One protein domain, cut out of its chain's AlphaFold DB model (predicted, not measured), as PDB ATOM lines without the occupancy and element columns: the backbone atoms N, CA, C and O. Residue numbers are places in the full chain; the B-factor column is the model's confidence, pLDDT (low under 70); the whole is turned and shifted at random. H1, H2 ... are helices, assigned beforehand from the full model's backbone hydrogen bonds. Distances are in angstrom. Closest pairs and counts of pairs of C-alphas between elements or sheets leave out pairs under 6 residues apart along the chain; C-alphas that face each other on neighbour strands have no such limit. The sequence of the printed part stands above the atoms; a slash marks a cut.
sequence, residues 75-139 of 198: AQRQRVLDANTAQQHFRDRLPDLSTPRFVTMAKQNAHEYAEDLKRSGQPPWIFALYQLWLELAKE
ATOM      1  N   ALA A  75     102.898 219.816 358.501       64.44
ATOM      2  CA  ALA A  75     103.616 221.026 358.093       64.44
ATOM      3  C   ALA A  75     104.729 220.738 357.066       64.44
ATOM      4  O   ALA A  75     104.874 221.476 356.098       64.44
ATOM      5  N   GLN A  76     105.482 219.644 357.236       64.50
ATOM      6  CA  GLN A  76     106.497 219.208 356.268       64.50
ATOM      7  C   GLN A  76     105.858 218.830 354.923       64.50
ATOM      8  O   GLN A  76     106.344 219.251 353.880       64.50
ATOM      9  N   ARG A  77     104.753 218.069 354.939       61.44
ATOM     10  CA  ARG A  77     104.007 217.709 353.722       61.44
ATOM     11  C   ARG A  77     103.459 218.939 353.008       61.44
ATOM     12  O   ARG A  77     103.626 219.030 351.800       61.44
ATOM     13  N   GLN A  78     102.874 219.881 353.747       66.12
ATOM     14  CA  GLN A  78     102.350 221.117 353.169       66.12
ATOM     15  C   GLN A  78     103.463 221.946 352.514       66.12
ATOM     16  O   GLN A  78     103.312 222.338 351.371       66.12
ATOM     17  N   ARG A  79     104.634 222.089 353.153       61.22
ATOM     18  CA  ARG A  79     105.789 222.781 352.548       61.22
ATOM     19  C   ARG A  79     106.277 222.135 351.249       61.22
ATOM     20  O   ARG A  79     106.692 222.844 350.342       61.22
ATOM     21  N   VAL A  80     106.245 220.804 351.158       67.38
ATOM     22  CA  VAL A  80     106.616 220.080 349.929       67.38
ATOM     23  C   VAL A  80     105.557 220.263 348.837       67.38
ATOM     24  O   VAL A  80     105.912 220.419 347.673       67.38
ATOM     25  N   LEU A  81     104.272 220.284 349.202       68.06
ATOM     26  CA  LEU A  81     103.170 220.592 348.285       68.06
ATOM     27  C   LEU A  81     103.279 222.026 347.754       68.06
ATOM     28  O   LEU A  81     103.322 222.204 346.544       68.06
ATOM     29  N   ASP A  82     103.438 223.015 348.634       70.88
ATOM     30  CA  ASP A  82     103.570 224.429 348.264       70.88
ATOM     31  C   ASP A  82     104.809 224.666 347.378       70.88
ATOM     32  O   ASP A  82     104.745 225.412 346.400       70.88
ATOM     33  N   ALA A  83     105.927 223.986 347.665       68.88
ATOM     34  CA  ALA A  83     107.136 224.039 346.842       68.88
ATOM     35  C   ALA A  83     106.939 223.401 345.456       68.88
ATOM     36  O   ALA A  83     107.372 223.972 344.456       68.88
ATOM     37  N   ASN A  84     106.257 222.255 345.369       69.88
ATOM     38  CA  ASN A  84     105.935 221.618 344.089       69.88
ATOM     39  C   ASN A  84     104.970 222.472 343.257       69.88
ATOM     40  O   ASN A  84     105.156 222.604 342.049       69.88
ATOM     41  N   THR A  85     103.976 223.098 343.886       69.06
ATOM     42  CA  THR A  85     103.043 224.007 343.212       69.06
ATOM     43  C   THR A  85     103.757 225.274 342.730       69.06
ATOM     44  O   THR A  85     103.564 225.692 341.590       69.06
ATOM     45  N   ALA A  86     104.666 225.843 343.528       69.06
ATOM     46  CA  ALA A  86     105.505 226.965 343.102       69.06
ATOM     47  C   ALA A  86     106.417 226.601 341.914       69.06
ATOM     48  O   ALA A  86     106.572 227.396 340.986       69.06
ATOM     49  N   GLN A  87     106.979 225.388 341.898       69.56
ATOM     50  CA  GLN A  87     107.748 224.882 340.758       69.56
ATOM     51  C   GLN A  87     106.882 224.688 339.508       69.56
ATOM     52  O   GLN A  87     107.338 225.002 338.411       69.56
ATOM     53  N   GLN A  88     105.647 224.206 339.648       71.88
ATOM     54  CA  GLN A  88     104.713 224.068 338.526       71.88
ATOM     55  C   GLN A  88     104.369 225.435 337.919       71.88
ATOM     56  O   GLN A  88     104.568 225.628 336.723       71.88
ATOM     57  N   HIS A  89     104.031 226.426 338.750       79.75
ATOM     58  CA  HIS A  89     103.764 227.795 338.291       79.75
ATOM     59  C   HIS A  89     104.957 228.473 337.608       79.75
ATOM     60  O   HIS A  89     104.772 229.347 336.762       79.75
ATOM     61  N   PHE A  90     106.187 228.102 337.971       80.62
ATOM     62  CA  PHE A  90     107.376 228.574 337.268       80.62
ATOM     63  C   PHE A  90     107.460 227.993 335.851       80.62
ATOM     64  O   PHE A  90     107.758 228.725 334.908       80.62
ATOM     65  N   ARG A  91     107.163 226.697 335.681       81.75
ATOM     66  CA  ARG A  91     107.212 226.029 334.370       81.75
ATOM     67  C   ARG A  91     106.152 226.560 333.411       81.75
ATOM     68  O   ARG A  91     106.456 226.694 332.232       81.75
ATOM     69  N   ASP A  92     104.987 226.953 333.918       86.25
ATOM     70  CA  ASP A  92     103.917 227.575 333.121       86.25
ATOM     71  C   ASP A  92     104.331 228.923 332.501       86.25
ATOM     72  O   ASP A  92     103.732 229.378 331.529       86.25
ATOM     73  N   ARG A  93     105.355 229.583 333.063       87.38
ATOM     74  CA  ARG A  93     105.885 230.866 332.573       87.38
ATOM     75  C   ARG A  93     107.071 230.709 331.626       87.38
ATOM     76  O   ARG A  93     107.545 231.713 331.092       87.38
ATOM     77  N   LEU A  94     107.587 229.493 331.442       86.38
ATOM     78  CA  LEU A  94     108.682 229.264 330.511       86.38
ATOM     79  C   LEU A  94     108.153 229.253 329.073       86.38
ATOM     80  O   LEU A  94     107.093 228.684 328.809       86.38
ATOM     81  N   PRO A  95     108.886 229.857 328.126       85.06
ATOM     82  CA  PRO A  95     108.543 229.741 326.721       85.06
ATOM     83  C   PRO A  95     108.671 228.285 326.263       85.06
ATOM     84  O   PRO A  95     109.535 227.542 326.734       85.06
ATOM     85  N   ASP A  96     107.828 227.892 325.311       88.88
ATOM     86  CA  ASP A  96     107.857 226.552 324.737       88.88
ATOM     87  C   ASP A  96     109.186 226.290 324.006       88.88
ATOM     88  O   ASP A  96     109.513 226.914 322.988       88.88
ATOM     89  N   LEU A  97     109.952 225.339 324.546       88.94
ATOM     90  CA  LEU A  97     111.270 224.942 324.052       88.94
ATOM     91  C   LEU A  97     111.205 224.085 322.782       88.94
ATOM     92  O   LEU A  97     112.234 223.866 322.148       88.94
ATOM     93  N   SER A  98     110.022 223.602 322.397       90.62
ATOM     94  CA  SER A  98     109.833 222.849 321.153       90.62
ATOM     95  C   SER A  98     109.724 223.746 319.917       90.62
ATOM     96  O   SER A  98     109.767 223.263 318.784       90.62
ATOM     97  N   THR A  99     109.633 225.066 320.110       87.94
ATOM     98  CA  THR A  99     109.551 226.011 318.995       87.94
ATOM     99  C   THR A  99     110.828 225.992 318.139       87.94
ATOM    100  O   THR A  99     111.932 225.817 318.672       87.94
ATOM    101  N   PRO A 100     110.724 226.231 316.811       87.25
ATOM    102  CA  PRO A 100     111.866 226.157 315.893       87.25
ATOM    103  C   PRO A 100     113.069 226.994 316.328       87.25
ATOM    104  O   PRO A 100     114.208 226.604 316.098       87.25
ATOM    105  N   ARG A 101     112.837 228.117 317.015       84.38
ATOM    106  CA  ARG A 101     113.902 228.969 317.547       84.38
ATOM    107  C   ARG A 101     114.836 228.207 318.488       84.38
ATOM    108  O   ARG A 101     116.045 228.284 318.310       84.38
ATOM    109  N   PHE A 102     114.301 227.500 319.483       88.81
ATOM    110  CA  PHE A 102     115.132 226.804 320.469       88.81
ATOM    111  C   PHE A 102     115.733 225.521 319.897       88.81
ATOM    112  O   PHE A 102     116.891 225.223 320.171       88.81
ATOM    113  N   VAL A 103     114.993 224.807 319.042       91.62
ATOM    114  CA  VAL A 103     115.476 223.570 318.405       91.62
ATOM    115  C   VAL A 103     116.602 223.842 317.404       91.62
ATOM    116  O   VAL A 103     117.568 223.081 317.349       91.62
ATOM    117  N   THR A 104     116.504 224.919 316.623       89.12
ATOM    118  CA  THR A 104     117.557 225.320 315.679       89.12
ATOM    119  C   THR A 104     118.759 225.900 316.418       89.12
ATOM    120  O   THR A 104     119.881 225.468 316.171       89.12
ATOM    121  N   MET A 105     118.536 226.792 317.393       87.06
ATOM    122  CA  MET A 105     119.615 227.400 318.181       87.06
ATOM    123  C   MET A 105     120.408 226.360 318.986       87.06
ATOM    124  O   MET A 105     121.611 226.510 319.145       87.06
ATOM    125  N   ALA A 106     119.775 225.273 319.441       91.62
ATOM    126  CA  ALA A 106     120.469 224.183 320.132       91.62
ATOM    127  C   ALA A 106     121.486 223.431 319.250       91.62
ATOM    128  O   ALA A 106     122.359 222.749 319.781       91.62
ATOM    129  N   LYS A 107     121.367 223.521 317.918       93.19
ATOM    130  CA  LYS A 107     122.255 222.849 316.954       93.19
ATOM    131  C   LYS A 107     123.353 223.761 316.405       93.19
ATOM    132  O   LYS A 107     124.283 223.254 315.788       93.19
ATOM    133  N   GLN A 108     123.222 225.074 316.586       92.31
ATOM    134  CA  GLN A 108     124.111 226.084 316.015       92.31
ATOM    135  C   GLN A 108     125.098 226.593 317.059       92.31
ATOM    136  O   GLN A 108     124.782 226.672 318.248       92.31
ATOM    137  N   ASN A 109     126.291 226.992 316.619       93.69
ATOM    138  CA  ASN A 109     127.185 227.760 317.483       93.69
ATOM    139  C   ASN A 109     126.763 229.244 317.545       93.69
ATOM    140  O   ASN A 109     125.935 229.719 316.765       93.69
ATOM    141  N   ALA A 110     127.342 229.998 318.485       90.94
ATOM    142  CA  ALA A 110     126.969 231.397 318.714       90.94
ATOM    143  C   ALA A 110     127.189 232.302 317.485       90.94
ATOM    144  O   ALA A 110     126.427 233.245 317.277       90.94
ATOM    145  N   HIS A 111     128.205 232.016 316.667       93.31
ATOM    146  CA  HIS A 111     128.512 232.801 315.473       93.31
ATOM    147  C   HIS A 111     127.520 232.516 314.346       93.31
ATOM    148  O   HIS A 111     126.992 233.452 313.754       93.31
ATOM    149  N   GLU A 112     127.217 231.244 314.098       93.88
ATOM    150  CA  GLU A 112     126.210 230.817 313.120       93.88
ATOM    151  C   GLU A 112     124.840 231.413 313.439       93.88
ATOM    152  O   GLU A 112     124.202 232.000 312.566       93.88
ATOM    153  N   TYR A 113     124.425 231.348 314.707       91.25
ATOM    154  CA  TYR A 113     123.170 231.949 315.147       91.25
ATOM    155  C   TYR A 113     123.150 233.470 314.933       91.25
ATOM    156  O   TYR A 113     122.142 234.027 314.500       91.25
ATOM    157  N   ALA A 114     124.260 234.158 315.220       91.69
ATOM    158  CA  ALA A 114     124.359 235.601 315.021       91.69
ATOM    159  C   ALA A 114     124.297 235.990 313.536       91.69
ATOM    160  O   ALA A 114     123.624 236.961 313.190       91.69
ATOM    161  N   GLU A 115     124.964 235.243 312.656       93.56
ATOM    162  CA  GLU A 115     124.899 235.463 311.207       93.56
ATOM    163  C   GLU A 115     123.490 235.199 310.660       93.56
ATOM    164  O   GLU A 115     122.955 236.008 309.898       93.56
ATOM    165  N   ASP A 116     122.833 234.132 311.115       92.25
ATOM    166  CA  ASP A 116     121.449 233.836 310.753       92.25
ATOM    167  C   ASP A 116     120.474 234.905 311.242       92.25
ATOM    168  O   ASP A 116     119.584 235.305 310.489       92.25
ATOM    169  N   LEU A 117     120.654 235.423 312.459       92.25
ATOM    170  CA  LEU A 117     119.859 236.526 312.997       92.25
ATOM    171  C   LEU A 117     120.025 237.794 312.150       92.25
ATOM    172  O   LEU A 117     119.028 238.428 311.804       92.25
ATOM    173  N   LYS A 118     121.263 238.152 311.780       92.62
ATOM    174  CA  LYS A 118     121.541 239.323 310.929       92.62
ATOM    175  C   LYS A 118     120.941 239.177 309.533       92.62
ATOM    176  O   LYS A 118     120.436 240.151 308.983       92.62
ATOM    177  N   ARG A 119     121.004 237.971 308.962       93.25
ATOM    178  CA  ARG A 119     120.529 237.673 307.606       93.25
ATOM    179  C   ARG A 119     119.010 237.566 307.520       93.25
ATOM    180  O   ARG A 119     118.415 238.078 306.580       93.25
ATOM    181  N   SER A 120     118.392 236.857 308.462       89.94
ATOM    182  CA  SER A 120     116.952 236.573 308.438       89.94
ATOM    183  C   SER A 120     116.110 237.650 309.118       89.94
ATOM    184  O   SER A 120     114.917 237.752 308.839       89.94
ATOM    185  N   GLY A 121     116.695 238.423 310.041       88.56
ATOM    186  CA  GLY A 121     115.957 239.340 310.909       88.56
ATOM    187  C   GLY A 121     115.003 238.631 311.881       88.56
ATOM    188  O   GLY A 121     114.125 239.271 312.457       88.56
ATOM    189  N   GLN A 122     115.137 237.310 312.050       87.62
ATOM    190  CA  GLN A 122     114.265 236.498 312.891       87.62
ATOM    191  C   GLN A 122     114.985 236.055 314.170       87.62
ATOM    192  O   GLN A 122     116.088 235.512 314.101       87.62
ATOM    193  N   PRO A 123     114.352 236.191 315.345       88.62
ATOM    194  CA  PRO A 123     113.044 236.804 315.573       88.62
ATOM    195  C   PRO A 123     113.084 238.351 315.585       88.62
ATOM    196  O   PRO A 123     114.055 238.935 316.079       88.62
ATOM    197  N   PRO A 124     112.003 239.032 315.149       89.69
ATOM    198  CA  PRO A 124     112.000 240.478 314.916       89.69
ATOM    199  C   PRO A 124     112.227 241.303 316.183       89.69
ATOM    200  O   PRO A 124     112.851 242.352 316.113       89.69
ATOM    201  N   TRP A 125     111.786 240.839 317.358       89.50
ATOM    202  CA  TRP A 125     111.993 241.578 318.610       89.50
ATOM    203  C   TRP A 125     113.462 241.590 319.063       89.50
ATOM    204  O   TRP A 125     113.916 242.572 319.641       89.50
ATOM    205  N   ILE A 126     114.224 240.526 318.784       90.56
ATOM    206  CA  ILE A 126     115.665 240.477 319.091       90.56
ATOM    207  C   ILE A 126     116.442 241.254 318.046       90.56
ATOM    208  O   ILE A 126     117.383 241.962 318.386       90.56
ATOM    209  N   PHE A 127     116.037 241.146 316.782       94.62
ATOM    210  CA  PHE A 127     116.673 241.901 315.717       94.62
ATOM    211  C   PHE A 127     116.462 243.413 315.886       94.62
ATOM    212  O   PHE A 127     117.424 244.168 315.793       94.62
ATOM    213  N   ALA A 128     115.251 243.851 316.244       94.62
ATOM    214  CA  ALA A 128     114.960 245.246 316.575       94.62
ATOM    215  C   ALA A 128     115.786 245.734 317.770       94.62
ATOM    216  O   ALA A 128     116.319 246.840 317.742       94.62
ATOM    217  N   LEU A 129     115.951 244.890 318.798       94.19
ATOM    218  CA  LEU A 129     116.850 245.190 319.906       94.19
ATOM    219  C   LEU A 129     118.279 245.384 319.385       94.19
ATOM    220  O   LEU A 129     118.859 246.439 319.602       94.19
ATOM    221  N   TYR A 130     118.830 244.422 318.645       93.75
ATOM    222  CA  TYR A 130     120.168 244.524 318.052       93.75
ATOM    223  C   TYR A 130     120.366 245.815 317.239       93.75
ATOM    224  O   TYR A 130     121.383 246.487 317.406       93.75
ATOM    225  N   GLN A 131     119.390 246.193 316.412       95.12
ATOM    226  CA  GLN A 131     119.422 247.447 315.656       95.12
ATOM    227  C   GLN A 131     119.447 248.674 316.572       95.12
ATOM    228  O   GLN A 131     120.276 249.555 316.362       95.12
ATOM    229  N   LEU A 132     118.623 248.696 317.624       94.12
ATOM    230  CA  LEU A 132     118.620 249.771 318.617       94.12
ATOM    231  C   LEU A 132     119.991 249.922 319.293       94.12
ATOM    232  O   LEU A 132     120.505 251.030 319.403       94.12
ATOM    233  N   TRP A 133     120.618 248.820 319.715       92.75
ATOM    234  CA  TRP A 133     121.968 248.873 320.294       92.75
ATOM    235  C   TRP A 133     123.005 249.364 319.281       92.75
ATOM    236  O   TRP A 133     123.913 250.103 319.653       92.75
ATOM    237  N   LEU A 134     122.873 248.986 318.006       92.56
ATOM    238  CA  LEU A 134     123.759 249.454 316.941       92.56
ATOM    239  C   LEU A 134     123.613 250.964 316.700       92.56
ATOM    240  O   LEU A 134     124.604 251.639 316.442       92.56
ATOM    241  N   GLU A 135     122.392 251.490 316.767       92.25
ATOM    242  CA  GLU A 135     122.126 252.927 316.682       92.25
ATOM    243  C   GLU A 135     122.719 253.662 317.884       92.25
ATOM    244  O   GLU A 135     123.495 254.596 317.691       92.25
ATOM    245  N   LEU A 136     122.471 253.174 319.103       87.75
ATOM    246  CA  LEU A 136     123.046 253.734 320.329       87.75
ATOM    247  C   LEU A 136     124.579 253.728 320.313       87.75
ATOM    248  O   LEU A 136     125.195 254.695 320.743       87.75
ATOM    249  N   ALA A 137     125.200 252.668 319.793       86.94
ATOM    250  CA  ALA A 137     126.655 252.566 319.697       86.94
ATOM    251  C   ALA A 137     127.266 253.539 318.673       86.94
ATOM    252  O   ALA A 137     128.443 253.878 318.780       86.94
ATOM    253  N   LYS A 138     126.495 253.971 317.665       90.00
ATOM    254  CA  LYS A 138     126.921 254.997 316.698       90.00
ATOM    255  C   LYS A 138     126.784 256.406 317.255       90.00
ATOM    256  O   LYS A 138     127.453 257.313 316.761       90.00
ATOM    257  N   GLU A 139     125.894 256.610 318.221       84.06
ATOM    258  CA  GLU A 139     125.787 257.906 318.863       84.06
ATOM    259  C   GLU A 139     127.074 258.187 319.651       84.06
ATOM    260  O   GLU A 139     127.516 257.341 320.433       84.06
TER     261      GLU A 139
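Overview. This is residues 75 to 139 of the 198 residues of an uncharacterized protein of Cladophialophora psammophila CBS 110553 (UniProt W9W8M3). An open chain of four helices, in which no helix touches another: the long helix H1 sticks out as a free arm at one end, and beyond an outstretched link the shorter H2 and H3 and then H4 follow as a loose zigzag. Residues 75 to 100 stand free, and so do residues 132 to 139, of which 132 to 138 belong to H4. The printed part has 65 residues, with four named helices in the order H1, H2, H3, H4 and no named strand; the class is all helix. The whole is extended and flat, with a radius of gyration of the C-alphas of 18.9 A and spans of 58 by 31 by 17 A.

Arrangement. H1, residues 75 to 91, is apart from H2, residues 100 to 105. H2 is close to but not clearly touching H3, residues 110 to 120; their closest C-alphas, those of Met 105 and Tyr 113, are 6.5 A apart. They run opposite ways at a steep tilt of 41 degrees. H3 is close to but not clearly touching H4, residues 124 to 138; their closest C-alphas, those of Leu 117 and Phe 127, are 6.8 A apart. Their lines stand about perpendicular, at 81 degrees. H1 is apart from H3 and H4, and H2 is apart from H4. In H1, H2, H3 and H4 every O i to N i+4 pair is within hydrogen-bond range.

Along the chain. H1 begins at C-alpha 75, (103.616, 221.026, 358.093), and measures 24.5 A from first to last C-alpha. H2 measures 8.2 A and H3 15.3 A. H4 measures 20.9 A and ends at C-alpha 138, (126.921, 254.997, 316.698).

Size, cuts and confidence. The C-alphas of Ala 75 and Lys 138, the two farthest apart, are 58.4 A apart. The printed part has no cut. The link from H1 to H2 is short, those from H2 to H3 and H3 to H4 are tight. The mean pLDDT of the printed part is 85.0; residues 75 to 81 and 83 to 87 are under 70.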